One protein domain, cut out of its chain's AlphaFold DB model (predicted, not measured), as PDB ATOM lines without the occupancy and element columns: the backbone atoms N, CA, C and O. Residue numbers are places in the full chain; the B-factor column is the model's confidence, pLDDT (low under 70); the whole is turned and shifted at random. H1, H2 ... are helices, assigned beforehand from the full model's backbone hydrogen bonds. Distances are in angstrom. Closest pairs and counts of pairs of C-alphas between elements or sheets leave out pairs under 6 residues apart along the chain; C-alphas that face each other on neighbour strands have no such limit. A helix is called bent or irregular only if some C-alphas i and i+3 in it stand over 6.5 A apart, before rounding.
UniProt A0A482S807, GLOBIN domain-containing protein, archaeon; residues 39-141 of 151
ATOM      1  N   ASP A  39     260.260 333.779 283.186       90.81
ATOM      2  CA  ASP A  39     259.066 334.642 283.272       90.81
ATOM      3  C   ASP A  39     259.311 336.040 282.692       90.81
ATOM      4  O   ASP A  39     258.414 336.646 282.105       90.81
ATOM      5  N   SER A  40     260.539 336.549 282.833       93.06
ATOM      6  CA  SER A  40     260.941 337.837 282.266       93.06
ATOM      7  C   SER A  40     260.911 337.800 280.737       93.06
ATOM      8  O   SER A  40     260.325 338.684 280.107       93.06
ATOM      9  N   GLU A  41     261.472 336.750 280.131       90.81
ATOM     10  CA  GLU A  41     261.462 336.563 278.677       90.81
ATOM     11  C   GLU A  41     260.041 336.384 278.148       90.81
ATOM     12  O   GLU A  41     259.663 337.058 277.189       90.81
ATOM     13  N   LEU A  42     259.219 335.565 278.811       91.19
ATOM     14  CA  LEU A  42     257.820 335.393 278.425       91.19
ATOM     15  C   LEU A  42     257.045 336.715 278.503       91.19
ATOM     16  O   LEU A  42     256.258 337.034 277.609       91.19
ATOM     17  N   LYS A  43     257.284 337.521 279.542       92.62
ATOM     18  CA  LYS A  43     256.666 338.843 279.696       92.62
ATOM     19  C   LYS A  43     257.092 339.799 278.582       92.62
ATOM     20  O   LYS A  43     256.246 340.523 278.055       92.62
ATOM     21  N   LEU A  44     258.373 339.806 278.210       94.25
ATOM     22  CA  LEU A  44     258.879 340.617 277.101       94.25
ATOM     23  C   LEU A  44     258.287 340.163 275.763       94.25
ATOM     24  O   LEU A  44     257.766 340.997 275.026       94.25
ATOM     25  N   ALA A  45     258.285 338.859 275.486       92.50
ATOM     26  CA  ALA A  45     257.699 338.291 274.275       92.50
ATOM     27  C   ALA A  45     256.201 338.613 274.175       92.50
ATOM     28  O   ALA A  45     255.731 339.079 273.137       92.50
ATOM     29  N   THR A  46     255.468 338.475 275.283       93.88
ATOM     30  CA  THR A  46     254.048 338.839 275.370       93.88
ATOM     31  C   THR A  46     253.840 340.323 275.096       93.88
ATOM     32  O   THR A  46     252.972 340.683 274.305       93.88
ATOM     33  N   LYS A  47     254.650 341.203 275.700       95.50
ATOM     34  CA  LYS A  47     254.564 342.650 275.467       95.50
ATOM     35  C   LYS A  47     254.795 342.992 273.994       95.50
ATOM     36  O   LYS A  47     253.999 343.729 273.420       95.50
ATOM     37  N   SER A  48     255.838 342.438 273.377       94.75
ATOM     38  CA  SER A  48     256.136 342.647 271.956       94.75
ATOM     39  C   SER A  48     255.012 342.132 271.057       94.75
ATOM     40  O   SER A  48     254.598 342.818 270.124       94.75
ATOM     41  N   TRP A  49     254.452 340.963 271.374       95.31
ATOM     42  CA  TRP A  49     253.324 340.405 270.631       95.31
ATOM     43  C   TRP A  49     252.075 341.284 270.720       95.31
ATOM     44  O   TRP A  49     251.427 341.545 269.708       95.31
ATOM     45  N   GLN A  50     251.781 341.838 271.899       95.75
ATOM     46  CA  GLN A  50     250.686 342.796 272.074       95.75
ATOM     47  C   GLN A  50     250.863 344.057 271.220       95.75
ATOM     48  O   GLN A  50     249.874 344.618 270.757       95.75
ATOM     49  N   MET A  51     252.094 344.499 270.950       96.75
ATOM     50  CA  MET A  51     252.319 345.635 270.048       96.75
ATOM     51  C   MET A  51     251.937 345.303 268.598       96.75
ATOM     52  O   MET A  51     251.385 346.144 267.889       96.75
ATOM     53  N   ILE A  52     252.179 344.067 268.154       95.62
ATOM     54  CA  ILE A  52     251.761 343.598 266.826       95.62
ATOM     55  C   ILE A  52     250.232 343.500 266.755       95.62
ATOM     56  O   ILE A  52     249.628 344.033 265.821       95.62
ATOM     57  N   LEU A  53     249.597 342.885 267.758       94.12
ATOM     58  CA  LEU A  53     248.136 342.734 267.810       94.12
ATOM     59  C   LEU A  53     247.411 344.085 267.829       94.12
ATOM     60  O   LEU A  53     246.416 344.252 267.135       94.12
ATOM     61  N   ASN A  54     247.944 345.068 268.557       95.94
ATOM     62  CA  ASN A  54     247.313 346.380 268.720       95.94
ATOM     63  C   ASN A  54     247.743 347.417 267.665       95.94
ATOM     64  O   ASN A  54     247.429 348.595 267.809       95.94
ATOM     65  N   CYS A  55     248.465 347.016 266.610       95.81
ATOM     66  CA  CYS A  55     248.988 347.930 265.581       95.81
ATOM     67  C   CYS A  55     249.899 349.056 266.112       95.81
ATOM     68  O   CYS A  55     249.974 350.130 265.516       95.81
ATOM     69  N   THR A  56     250.619 348.803 267.204       96.31
ATOM     70  CA  THR A  56     251.560 349.746 267.833       96.31
ATOM     71  C   THR A  56     253.022 349.308 267.720       96.31
ATOM     72  O   THR A  56     253.902 349.930 268.313       96.31
ATOM     73  N   ALA A  57     253.309 348.246 266.958       95.69
ATOM     74  CA  ALA A  57     254.674 347.818 266.665       95.69
ATOM     75  C   ALA A  57     255.460 348.964 265.985       95.69
ATOM     76  O   ALA A  57     254.980 349.481 264.972       95.69
ATOM     77  N   PRO A  58     256.644 349.366 266.495       94.25
ATOM     78  CA  PRO A  58     257.309 350.592 266.053       94.25
ATOM     79  C   PRO A  58     257.641 350.581 264.565       94.25
ATOM     80  O   PRO A  58     257.344 351.543 263.875       94.25
ATOM     81  N   GLU A  59     258.166 349.466 264.057       93.00
ATOM     82  CA  GLU A  59     258.544 349.328 262.649       93.00
ATOM     83  C   GLU A  59     257.334 349.474 261.709       93.00
ATOM     84  O   GLU A  59     257.374 350.250 260.757       93.00
ATOM     85  N   TYR A  60     256.212 348.819 262.035       95.56
ATOM     86  CA  TYR A  60     254.955 348.970 261.295       95.56
ATOM     87  C   TYR A  60     254.471 350.426 261.287       95.56
ATOM     88  O   TYR A  60     254.107 350.960 260.239       95.56
ATOM     89  N   VAL A  61     254.478 351.083 262.452       95.81
ATOM     90  CA  VAL A  61     254.049 352.482 262.583       95.81
ATOM     91  C   VAL A  61     254.966 353.407 261.783       95.81
ATOM     92  O   VAL A  61     254.468 354.264 261.054       95.81
ATOM     93  N   SER A  62     256.281 353.216 261.877       95.25
ATOM     94  CA  SER A  62     257.279 353.994 261.145       95.25
ATOM     95  C   SER A  62     257.104 353.867 259.635       95.25
ATOM     96  O   SER A  62     257.065 354.893 258.961       95.25
ATOM     97  N   HIS A  63     256.929 352.655 259.097       93.94
ATOM     98  CA  HIS A  63     256.711 352.472 257.658       93.94
ATOM     99  C   HIS A  63     255.396 353.079 257.178       93.94
ATOM    100  O   HIS A  63     255.379 353.759 256.155       93.94
ATOM    101  N   ARG A  64     254.316 352.913 257.948       93.38
ATOM    102  CA  ARG A  64     253.020 353.514 257.618       93.38
ATOM    103  C   ARG A  64     253.072 355.045 257.595       93.38
ATOM    104  O   ARG A  64     252.380 355.660 256.796       93.38
ATOM    105  N   ILE A  65     253.851 355.663 258.487       94.31
ATOM    106  CA  ILE A  65     254.042 357.123 258.514       94.31
ATOM    107  C   ILE A  65     254.950 357.582 257.367       94.31
ATOM    108  O   ILE A  65     254.699 358.635 256.787       94.31
ATOM    109  N   ALA A  66     256.000 356.821 257.059       95.69
ATOM    110  CA  ALA A  66     256.979 357.184 256.038       95.69
ATOM    111  C   ALA A  66     256.410 357.125 254.612       95.69
ATOM    112  O   ALA A  66     256.786 357.952 253.785       95.69
ATOM    113  N   ASP A  67     255.510 356.178 254.329       93.62
ATOM    114  CA  ASP A  67     254.894 356.020 253.009       93.62
ATOM    115  C   ASP A  67     253.399 355.657 253.109       93.62
ATOM    116  O   ASP A  67     253.001 354.520 252.847       93.62
ATOM    117  N   PRO A  68     252.528 356.605 253.495       89.38
ATOM    118  CA  PRO A  68     251.109 356.326 253.697       89.38
ATOM    119  C   PRO A  68     250.352 356.003 252.401       89.38
ATOM    120  O   PRO A  68     249.224 355.522 252.474       89.38
ATOM    121  N   VAL A  69     250.931 356.289 251.226       90.19
ATOM    122  CA  VAL A  69     250.277 356.073 249.927       90.19
ATOM    123  C   VAL A  69     250.553 354.668 249.400       90.19
ATOM    124  O   VAL A  69     249.632 354.037 248.889       90.19
ATOM    125  N   ASN A  70     251.783 354.159 249.541       91.38
ATOM    126  CA  ASN A  70     252.147 352.842 249.002       91.38
ATOM    127  C   ASN A  70     252.189 351.727 250.062       91.38
ATOM    128  O   ASN A  70     252.369 350.557 249.718       91.38
ATOM    129  N   PHE A  71     252.028 352.046 251.350       92.69
ATOM    130  CA  PHE A  71     252.003 351.046 252.417       92.69
ATOM    131  C   PHE A  71     250.631 350.353 252.523       92.69
ATOM    132  O   PHE A  71     249.790 350.710 253.343       92.69
ATOM    133  N   ASP A  72     250.431 349.310 251.716       90.69
ATOM    134  CA  ASP A  72     249.161 348.568 251.568       90.69
ATOM    135  C   ASP A  72     248.843 347.579 252.721       90.69
ATOM    136  O   ASP A  72     248.027 346.661 252.611       90.69
ATOM    137  N   TYR A  73     249.495 347.724 253.876       92.75
ATOM    138  CA  TYR A  73     249.238 346.861 255.028       92.75
ATOM    139  C   TYR A  73     248.245 347.513 255.986       92.75
ATOM    140  O   TYR A  73     248.611 348.304 256.851       92.75
ATOM    141  N   ASN A  74     246.982 347.092 255.894       90.19
ATOM    142  CA  ASN A  74     245.895 347.598 256.743       90.19
ATOM    143  C   ASN A  74     246.022 347.218 258.233       90.19
ATOM    144  O   ASN A  74     245.330 347.780 259.081       90.19
ATOM    145  N   HIS A  75     246.877 346.248 258.567       94.69
ATOM    146  CA  HIS A  75     247.090 345.801 259.941       94.69
ATOM    147  C   HIS A  75     248.522 345.293 260.144       94.69
ATOM    148  O   HIS A  75     249.060 344.567 259.307       94.69
ATOM    149  N   SER A  76     249.096 345.569 261.320       94.88
ATOM    150  CA  SER A  76     250.448 345.124 261.705       94.88
ATOM    151  C   SER A  76     250.657 343.604 261.639       94.88
ATOM    152  O   SER A  76     251.737 343.152 261.278       94.88
ATOM    153  N   MET A  77     249.622 342.789 261.876       94.81
ATOM    154  CA  MET A  77     249.696 341.338 261.696       94.81
ATOM    155  C   MET A  77     249.960 340.947 260.240       94.81
ATOM    156  O   MET A  77     250.768 340.057 259.997       94.81
ATOM    157  N   VAL A  78     249.295 341.614 259.287       94.75
ATOM    158  CA  VAL A  78     249.478 341.352 257.849       94.75
ATOM    159  C   VAL A  78     250.886 341.725 257.429       94.75
ATOM    160  O   VAL A  78     251.556 340.923 256.785       94.75
ATOM    161  N   TYR A  79     251.356 342.893 257.866       94.81
ATOM    162  CA  TYR A  79     252.741 343.308 257.669       94.81
ATOM    163  C   TYR A  79     253.722 342.268 258.228       94.81
ATOM    164  O   TYR A  79     254.593 341.786 257.508       94.81
ATOM    165  N   PHE A  80     253.521 341.848 259.481       94.50
ATOM    166  CA  PHE A  80     254.387 340.895 260.167       94.50
ATOM    167  C   PHE A  80     254.507 339.556 259.430       94.50
ATOM    168  O   PHE A  80     255.618 339.136 259.108       94.50
ATOM    169  N   TYR A  81     253.389 338.876 259.135       94.94
ATOM    170  CA  TYR A  81     253.489 337.571 258.476       94.94
ATOM    171  C   TYR A  81     253.963 337.694 257.025       94.94
ATOM    172  O   TYR A  81     254.604 336.775 256.524       94.94
ATOM    173  N   SER A  82     253.697 338.819 256.354       94.00
ATOM    174  CA  SER A  82     254.187 339.046 254.991       94.00
ATOM    175  C   SER A  82     255.706 339.164 254.981       94.00
ATOM    176  O   SER A  82     256.354 338.460 254.213       94.00
ATOM    177  N   LYS A  83     256.282 339.945 255.908       92.88
ATOM    178  CA  LYS A  83     257.739 340.043 256.088       92.88
ATOM    179  C   LYS A  83     258.376 338.731 256.524       92.88
ATOM    180  O   LYS A  83     259.447 338.380 256.034       92.88
ATOM    181  N   PHE A  84     257.700 337.966 257.378       93.31
ATOM    182  CA  PHE A  84     258.152 336.629 257.751       93.31
ATOM    183  C   PHE A  84     258.262 335.698 256.533       93.31
ATOM    184  O   PHE A  84     259.312 335.093 256.324       93.31
ATOM    185  N   TYR A  85     257.207 335.585 255.720       93.69
ATOM    186  CA  TYR A  85     257.205 334.685 254.562       93.69
ATOM    187  C   TYR A  85     258.091 335.179 253.419       93.69
ATOM    188  O   TYR A  85     258.753 334.361 252.785       93.69
ATOM    189  N   GLU A  86     258.157 336.493 253.186       93.00
ATOM    190  CA  GLU A  86     259.121 337.110 252.267       93.00
ATOM    191  C   GLU A  86     260.536 336.653 252.629       93.00
ATOM    192  O   GLU A  86     261.206 336.008 251.821       93.00
ATOM    193  N   ARG A  87     260.934 336.842 253.893       89.69
ATOM    194  CA  ARG A  87     262.260 336.437 254.356       89.69
ATOM    195  C   ARG A  87     262.472 334.924 254.310       89.69
ATOM    196  O   ARG A  87     263.548 334.469 253.925       89.69
ATOM    197  N   LEU A  88     261.467 334.132 254.686       87.69
ATOM    198  CA  LEU A  88     261.545 332.672 254.630       87.69
ATOM    199  C   LEU A  88     261.840 332.188 253.208       87.69
ATOM    200  O   LEU A  88     262.679 331.312 253.025       87.69
ATOM    201  N   PHE A  89     261.177 332.757 252.202       91.00
ATOM    202  CA  PHE A  89     261.348 332.342 250.811       91.00
ATOM    203  C   PHE A  89     262.585 332.944 250.146       91.00
ATOM    204  O   PHE A  89     263.096 332.349 249.204       91.00
ATOM    205  N   GLU A  90     263.111 334.062 250.641       87.00
ATOM    206  CA  GLU A  90     264.447 334.529 250.256       87.00
ATOM    207  C   GLU A  90     265.535 333.546 250.696       87.00
ATOM    208  O   GLU A  90     266.425 333.209 249.917       87.00
ATOM    209  N   VAL A  91     265.470 333.081 251.948       82.12
ATOM    210  CA  VAL A  91     266.488 332.184 252.517       82.12
ATOM    211  C   VAL A  91     266.293 330.743 252.034       82.12
ATOM    212  O   VAL A  91     267.258 330.036 251.744       82.12
ATOM    213  N   HIS A  92     265.040 330.307 251.907       82.75
ATOM    214  CA  HIS A  92     264.658 328.954 251.517       82.75
ATOM    215  C   HIS A  92     263.630 328.980 250.372       82.75
ATOM    216  O   HIS A  92     262.467 328.615 250.567       82.75
ATOM    217  N   PRO A  93     264.033 329.355 249.144       86.31
ATOM    218  CA  PRO A  93     263.108 329.503 248.014       86.31
ATOM    219  C   PRO A  93     262.367 328.210 247.659       86.31
ATOM    220  O   PRO A  93     261.205 328.250 247.253       86.31
ATOM    221  N   LEU A  94     262.996 327.051 247.887       84.69
ATOM    222  CA  LEU A  94     262.388 325.731 247.680       84.69
ATOM    223  C   LEU A  94     261.219 325.440 248.631       84.69
ATOM    224  O   LEU A  94     260.442 324.526 248.369       84.69
ATOM    225  N   ALA A  95     261.072 326.202 249.718       85.44
ATOM    226  CA  ALA A  95     259.953 326.051 250.634       85.44
ATOM    227  C   ALA A  95     258.665 326.670 250.071       85.44
ATOM    228  O   ALA A  95     257.585 326.208 250.418       85.44
ATOM    229  N   ARG A  96     258.745 327.671 249.178       89.44
ATOM    230  CA  ARG A  96     257.576 328.421 248.682       89.44
ATOM    231  C   ARG A  96     256.462 327.540 248.095       89.44
ATOM    232  O   ARG A  96     255.315 327.759 248.475       89.44
ATOM    233  N   PRO A  97     256.741 326.523 247.253       89.69
ATOM    234  CA  PRO A  97     255.701 325.640 246.719       89.69
ATOM    235  C   PRO A  97     255.008 324.767 247.776       89.69
ATOM    236  O   PRO A  97     253.947 324.216 247.503       89.69
ATOM    237  N   LEU A  98     255.593 324.618 248.973       86.50
ATOM    238  CA  LEU A  98     255.004 323.847 250.075       86.50
ATOM    239  C   LEU A  98     253.893 324.612 250.800       86.50
ATOM    240  O   LEU A  98     253.144 324.020 251.581       86.50
ATOM    241  N   PHE A  99     253.781 325.919 250.560       89.75
ATOM    242  CA  PHE A  99     252.750 326.747 251.157       89.75
ATOM    243  C   PHE A  99     251.665 327.098 250.134       89.75
ATOM    244  O   PHE A  99     251.947 327.408 248.981       89.75
ATOM    245  N   GLY A 100     250.409 327.047 250.581       87.25
ATOM    246  CA  GLY A 100     249.246 327.451 249.789       87.25
ATOM    247  C   GLY A 100     248.957 328.950 249.904       87.25
ATOM    248  O   GLY A 100     249.856 329.781 249.837       87.25
ATOM    249  N   ASP A 101     247.689 329.295 250.119       91.62
ATOM    250  CA  ASP A 101     247.251 330.682 250.310       91.62
ATOM    251  C   ASP A 101     247.951 331.374 251.499       91.62
ATOM    252  O   ASP A 101     247.810 330.958 252.653       91.62
ATOM    253  N   MET A 102     248.666 332.467 251.223       90.69
ATOM    254  CA  MET A 102     249.459 333.205 252.213       90.69
ATOM    255  C   MET A 102     248.614 333.900 253.278       90.69
ATOM    256  O   MET A 102     249.063 334.014 254.416       90.69
ATOM    257  N   SER A 103     247.380 334.303 252.964       88.38
ATOM    258  CA  SER A 103     246.492 334.896 253.971       88.38
ATOM    259  C   SER A 103     246.127 333.871 255.046       88.38
ATOM    260  O   SER A 103     246.222 334.134 256.250       88.38
ATOM    261  N   SER A 104     245.762 332.663 254.618       91.00
ATOM    262  CA  SER A 104     245.456 331.544 255.504       91.00
ATOM    263  C   SER A 104     246.686 331.104 256.293       91.00
ATOM    264  O   SER A 104     246.596 330.940 257.511       91.00
ATOM    265  N   GLN A 105     247.844 330.973 255.638       91.50
ATOM    266  CA  GLN A 105     249.102 330.626 256.312       91.50
ATOM    267  C   GLN A 105     249.506 331.681 257.352       91.50
ATOM    268  O   GLN A 105     249.845 331.330 258.481       91.50
ATOM    269  N   GLY A 106     249.352 332.971 257.039       92.69
ATOM    270  CA  GLY A 106     249.579 334.069 257.977       92.69
ATOM    271  C   GLY A 106     248.710 333.972 259.233       92.69
ATOM    272  O   GLY A 106     249.210 334.105 260.349       92.69
ATOM    273  N   LYS A 107     247.419 333.646 259.089       91.81
ATOM    274  CA  LYS A 107     246.525 333.417 260.242       91.81
ATOM    275  C   LYS A 107     246.971 332.226 261.093       91.81
ATOM    276  O   LYS A 107     246.918 332.304 262.322       91.81
ATOM    277  N   PHE A 108     247.424 331.139 260.464       91.31
ATOM    278  CA  PHE A 108     247.981 329.995 261.191       91.31
ATOM    279  C   PHE A 108     249.252 330.373 261.955       91.31
ATOM    280  O   PHE A 108     249.356 330.027 263.130       91.31
ATOM    281  N   LEU A 109     250.161 331.139 261.345       92.25
ATOM    282  CA  LEU A 109     251.370 331.632 262.006       92.25
ATOM    283  C   LEU A 109     251.039 332.472 263.248       92.25
ATOM    284  O   LEU A 109     251.567 332.216 264.327       92.25
ATOM    285  N   VAL A 110     250.107 333.423 263.132       92.88
ATOM    286  CA  VAL A 110     249.662 334.261 264.262       92.88
ATOM    287  C   VAL A 110     249.070 333.406 265.388       92.88
ATOM    288  O   VAL A 110     249.379 333.617 266.566       92.88
ATOM    289  N   LYS A 111     248.247 332.408 265.045       91.75
ATOM    290  CA  LYS A 111     247.680 331.469 266.022       91.75
ATOM    291  C   LYS A 111     248.771 330.664 266.728       91.75
ATOM    292  O   LYS A 111     248.676 330.462 267.936       91.75
ATOM    293  N   MET A 112     249.794 330.230 265.995       91.44
ATOM    294  CA  MET A 112     250.916 329.480 266.552       91.44
ATOM    295  C   MET A 112     251.762 330.309 267.507       91.44
ATOM    296  O   MET A 112     252.040 329.852 268.610       91.44
ATOM    297  N   LEU A 113     252.089 331.546 267.145       91.44
ATOM    298  CA  LEU A 113     252.830 332.448 268.031       91.44
ATOM    299  C   LEU A 113     252.038 332.763 269.304       91.44
ATOM    300  O   LEU A 113     252.585 332.750 270.402       91.44
ATOM    301  N   SER A 114     250.723 332.952 269.173       90.94
ATOM    302  CA  SER A 114     249.841 333.165 270.326       90.94
ATOM    303  C   SER A 114     249.780 331.938 271.243       90.94
ATOM    304  O   SER A 114     249.731 332.082 272.461       90.94
ATOM    305  N   LEU A 115     249.813 330.730 270.672       90.25
ATOM    306  CA  LEU A 115     249.885 329.479 271.424       90.25
ATOM    307  C   LEU A 115     251.227 329.338 272.159       90.25
ATOM    308  O   LEU A 115     251.221 328.946 273.322       90.25
ATOM    309  N   SER A 116     252.351 329.688 271.533       87.38
ATOM    310  CA  SER A 116     253.673 329.652 272.179       87.38
ATOM    311  C   SER A 116     253.753 330.535 273.418       87.38
ATOM    312  O   SER A 116     254.356 330.150 274.412       87.38
ATOM    313  N   LEU A 117     253.057 331.670 273.424       89.81
ATOM    314  CA  LEU A 117     252.979 332.535 274.604       89.81
ATOM    315  C   LEU A 117     252.104 331.967 275.732       89.81
ATOM    316  O   LEU A 117     252.150 332.469 276.851       89.81
ATOM    317  N   SER A 118     251.313 330.925 275.462       85.56
ATOM    318  CA  SER A 118     250.513 330.230 276.477       85.56
ATOM    319  C   SER A 118     251.217 329.027 277.106       85.56
ATOM    320  O   SER A 118     250.604 328.364 277.939       85.56
ATOM    321  N   GLU A 119     252.485 328.761 276.760       86.69
ATOM    322  CA  GLU A 119     253.266 327.621 277.268       86.69
ATOM    323  C   GLU A 119     253.156 327.468 278.789       86.69
ATOM    324  O   GLU A 119     252.841 326.386 279.274       86.69
ATOM    325  N   LYS A 120     253.343 328.555 279.548       85.44
ATOM    326  CA  LYS A 120     253.271 328.512 281.018       85.44
ATOM    327  C   LYS A 120     251.851 328.453 281.574       85.44
ATOM    328  O   LYS A 120     251.658 328.035 282.709       85.44
ATOM    329  N   THR A 121     250.860 328.912 280.812       86.38
ATOM    330  CA  THR A 121     249.463 328.978 281.264       86.38
ATOM    331  C   THR A 121     248.732 327.657 281.046       86.38
ATOM    332  O   THR A 121     247.908 327.278 281.870       86.38
ATOM    333  N   ASP A 122     249.032 326.956 279.951       89.06
ATOM    334  CA  ASP A 122     248.450 325.650 279.622       89.06
ATOM    335  C   ASP A 122     249.508 324.734 278.961       89.06
ATOM    336  O   ASP A 122     249.483 324.512 277.740       89.06
ATOM    337  N   PRO A 123     250.465 324.205 279.756       88.62
ATOM    338  CA  PRO A 123     251.607 323.443 279.242       88.62
ATOM    339  C   PRO A 123     251.196 322.165 278.506       88.62
ATOM    340  O   PRO A 123     251.787 321.806 277.486       88.62
ATOM    341  N   GLU A 124     250.149 321.489 278.981       90.56
ATOM    342  CA  GLU A 124     249.672 320.238 278.389       90.56
ATOM    343  C   GLU A 124     249.042 320.466 277.015       90.56
ATOM    344  O   GLU A 124     249.349 319.753 276.052       90.56
ATOM    345  N   LYS A 125     248.198 321.496 276.873       88.44
ATOM    346  CA  LYS A 125     247.640 321.860 275.567       88.44
ATOM    347  C   LYS A 125     248.723 322.338 274.613       88.44
ATOM    348  O   LYS A 125     248.677 321.976 273.432       88.44
ATOM    349  N   TYR A 126     249.676 323.131 275.104       89.94
ATOM    350  CA  TYR A 126     250.823 323.588 274.329       89.94
ATOM    351  C   TYR A 126     251.605 322.398 273.764       89.94
ATOM    352  O   TYR A 126     251.691 322.236 272.542       89.94
ATOM    353  N   LYS A 127     252.048 321.491 274.641       90.50
ATOM    354  CA  LYS A 127     252.789 320.276 274.287       90.50
ATOM    355  C   LYS A 127     252.023 319.401 273.300       90.50
ATOM    356  O   LYS A 127     252.551 319.056 272.244       90.50
ATOM    357  N   LYS A 128     250.762 319.074 273.596       92.31
ATOM    358  CA  LYS A 128     249.925 318.237 272.721       92.31
ATOM    359  C   LYS A 128     249.762 318.848 271.330       92.31
ATOM    360  O   LYS A 128     249.770 318.129 270.331       92.31
ATOM    361  N   THR A 129     249.608 320.168 271.255       91.06
ATOM    362  CA  THR A 129     249.454 320.863 269.975       91.06
ATOM    363  C   THR A 129     250.758 320.866 269.182       91.06
ATOM    364  O   THR A 129     250.722 320.579 267.986       91.06
ATOM    365  N   LEU A 130     251.902 321.122 269.826       89.88
ATOM    366  CA  LEU A 130     253.204 321.082 269.157       89.88
ATOM    367  C   LEU A 130     253.574 319.685 268.655       89.88
ATOM    368  O   LEU A 130     254.031 319.573 267.522       89.88
ATOM    369  N   ILE A 131     253.319 318.631 269.438       90.69
ATOM    370  CA  ILE A 131     253.549 317.243 269.003       90.69
ATOM    371  C   ILE A 131     252.756 316.955 267.727       90.69
ATOM    372  O   ILE A 131     253.332 316.560 266.717       90.69
ATOM    373  N   LYS A 132     251.451 317.251 267.735       91.25
ATOM    374  CA  LYS A 132     250.589 317.045 266.566       91.25
ATOM    375  C   LYS A 132     251.079 317.818 265.338       91.25
ATOM    376  O   LYS A 132     250.972 317.340 264.212       91.25
ATOM    377  N   LEU A 133     251.587 319.033 265.525       88.00
ATOM    378  CA  LEU A 133     252.125 319.821 264.420       88.00
ATOM    379  C   LEU A 133     253.431 319.236 263.898       88.00
ATOM    380  O   LEU A 133     253.597 319.172 262.683       88.00
ATOM    381  N   ALA A 134     254.324 318.787 264.776       87.88
ATOM    382  CA  ALA A 134     255.557 318.120 264.379       87.88
ATOM    383  C   ALA A 134     255.266 316.849 263.565       87.88
ATOM    384  O   ALA A 134     255.869 316.653 262.515       87.88
ATOM    385  N   GLU A 135     254.286 316.041 263.982       90.25
ATOM    386  CA  GLU A 135     253.809 314.869 263.229       90.25
ATOM    387  C   GLU A 135     253.346 315.255 261.817       90.25
ATOM    388  O   GLU A 135     253.831 314.696 260.838       90.25
ATOM    389  N   ILE A 136     252.506 316.290 261.686       88.25
ATOM    390  CA  ILE A 136     252.026 316.773 260.378       88.25
ATOM    391  C   ILE A 136     253.181 317.237 259.475       88.25
ATOM    392  O   ILE A 136     253.138 317.022 258.262       88.25
ATOM    393  N   HIS A 137     254.195 317.906 260.030       86.00
ATOM    394  CA  HIS A 137     255.365 318.332 259.253       86.00
ATOM    395  C   HIS A 137     256.192 317.123 258.801       86.00
ATOM    396  O   HIS A 137     256.544 317.034 257.622       86.00
ATOM    397  N   ASN A 138     256.410 316.159 259.698       85.81
ATOM    398  CA  ASN A 138     257.133 314.925 259.402       85.81
ATOM    399  C   ASN A 138     256.441 314.100 258.306       85.81
ATOM    400  O   ASN A 138     257.120 313.643 257.383       85.81
ATOM    401  N   ASP A 139     255.112 313.971 258.355       86.56
ATOM    402  CA  ASP A 139     254.309 313.261 257.346       86.56
ATOM    403  C   ASP A 139     254.433 313.891 255.951       86.56
ATOM    404  O   ASP A 139     254.316 313.212 254.931       86.56
ATOM    405  N   ARG A 140     254.718 315.197 255.889       82.88
ATOM    406  CA  ARG A 140     254.957 315.945 254.643       82.88
ATOM    407  C   ARG A 140     256.418 315.921 254.194       82.88
ATOM    408  O   ARG A 140     256.776 316.615 253.246       82.88
ATOM    409  N   GLY A 141     257.269 315.158 254.878       79.69
ATOM    410  CA  GLY A 141     258.700 315.080 254.602       79.69
ATOM    411  C   GLY A 141     259.497 316.301 255.070       79.69
ATOM    412  O   GLY A 141     260.690 316.383 254.780       79.69
TER     413      GLY A 141
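Overview. This is residues 39 to 141 of the 151 residues of the protein "GLOBIN domain-containing protein" of archaeon (UniProt A0A482S807). This is an open, angular arrangement of helices, in which H1 and H5 meet the first part of H3 nearly at right angles. H6 and H5 make an open V that narrows at the end of H5 and the start of H6, while H2 lies at the opposite end of the longest axis and H4 turns back at the far end of H3. The printed part has 103 residues, with six named helices, H1 to H6 in chain order, and no named strand; the class is all helix. It is only just loose, close to compact, with a radius of gyration of the C-alphas of 15.7 A, and spans 44 by 37 by 21 A.

Arrangement. H1, residues 39 to 53, touches H3, residues 76 to 91, with residues 52 to 53 alone; the closest C-alphas, those of Ile 52 and Ser 76, are 5.5 A apart. Their lines are about perpendicular, at 74 degrees. H2, residues 58 to 66, is close to H3 but not clearly touching, with the closest C-alphas, Tyr 60 and Ser 76, at 5.9 A. H1 and H2 are near each other. H3 is the hub, touching three helices. H3 and H4, residues 93 to 98, only just touch, only at the corner, with 3 pairs of C-alphas within 8 A; the closest are Phe 89 and Arg 96, 5.8 A apart. H5, residues 102 to 116, touches H3 with residues 106 to 110 alone, about perpendicular at 78 degrees; the closest C-alphas are Tyr 81 and Gly 106, at 5.3 A. H5 and H6, residues 123 to 139, are close but not clearly touching, with the closest C-alphas, Leu 115 and Tyr 126, at 6.6 A. They run opposite ways at a steep tilt of 39 degrees. H6 is apart from H1, H2, H3 and H4. In H1, H2, H3, H5 and H6 each O i to N i+4 pair is within hydrogen-bond range; in H4 0 of 2 are, beside 2 of 3 O i to N i+3 pairs.

Along the chain. H1 begins at C-alpha 39, (259.066, 334.642, 283.272), and is 20.6 A long from first to last C-alpha. H2 has 9 residues. H3 is 22.6 A long, from C-alpha 76 at (250.448, 345.124, 261.705). H4 has 6 residues and is only just irregular, with C-alphas 94 and 97 6.8 A apart. H5 is 20.7 A long. H6, 24.3 A, ends at C-alpha 139, (254.309, 313.261, 257.346).

Size, cuts and confidence. The two C-alphas farthest apart, those of Val 69 and Glu 124, are 45.8 A apart. Residues 65 to 70 and residues 134 to 139 of H6 stand free. The printed part has no cut and no long link. The mean pLDDT of the printed part is 91.1, and no printed residue is under 70.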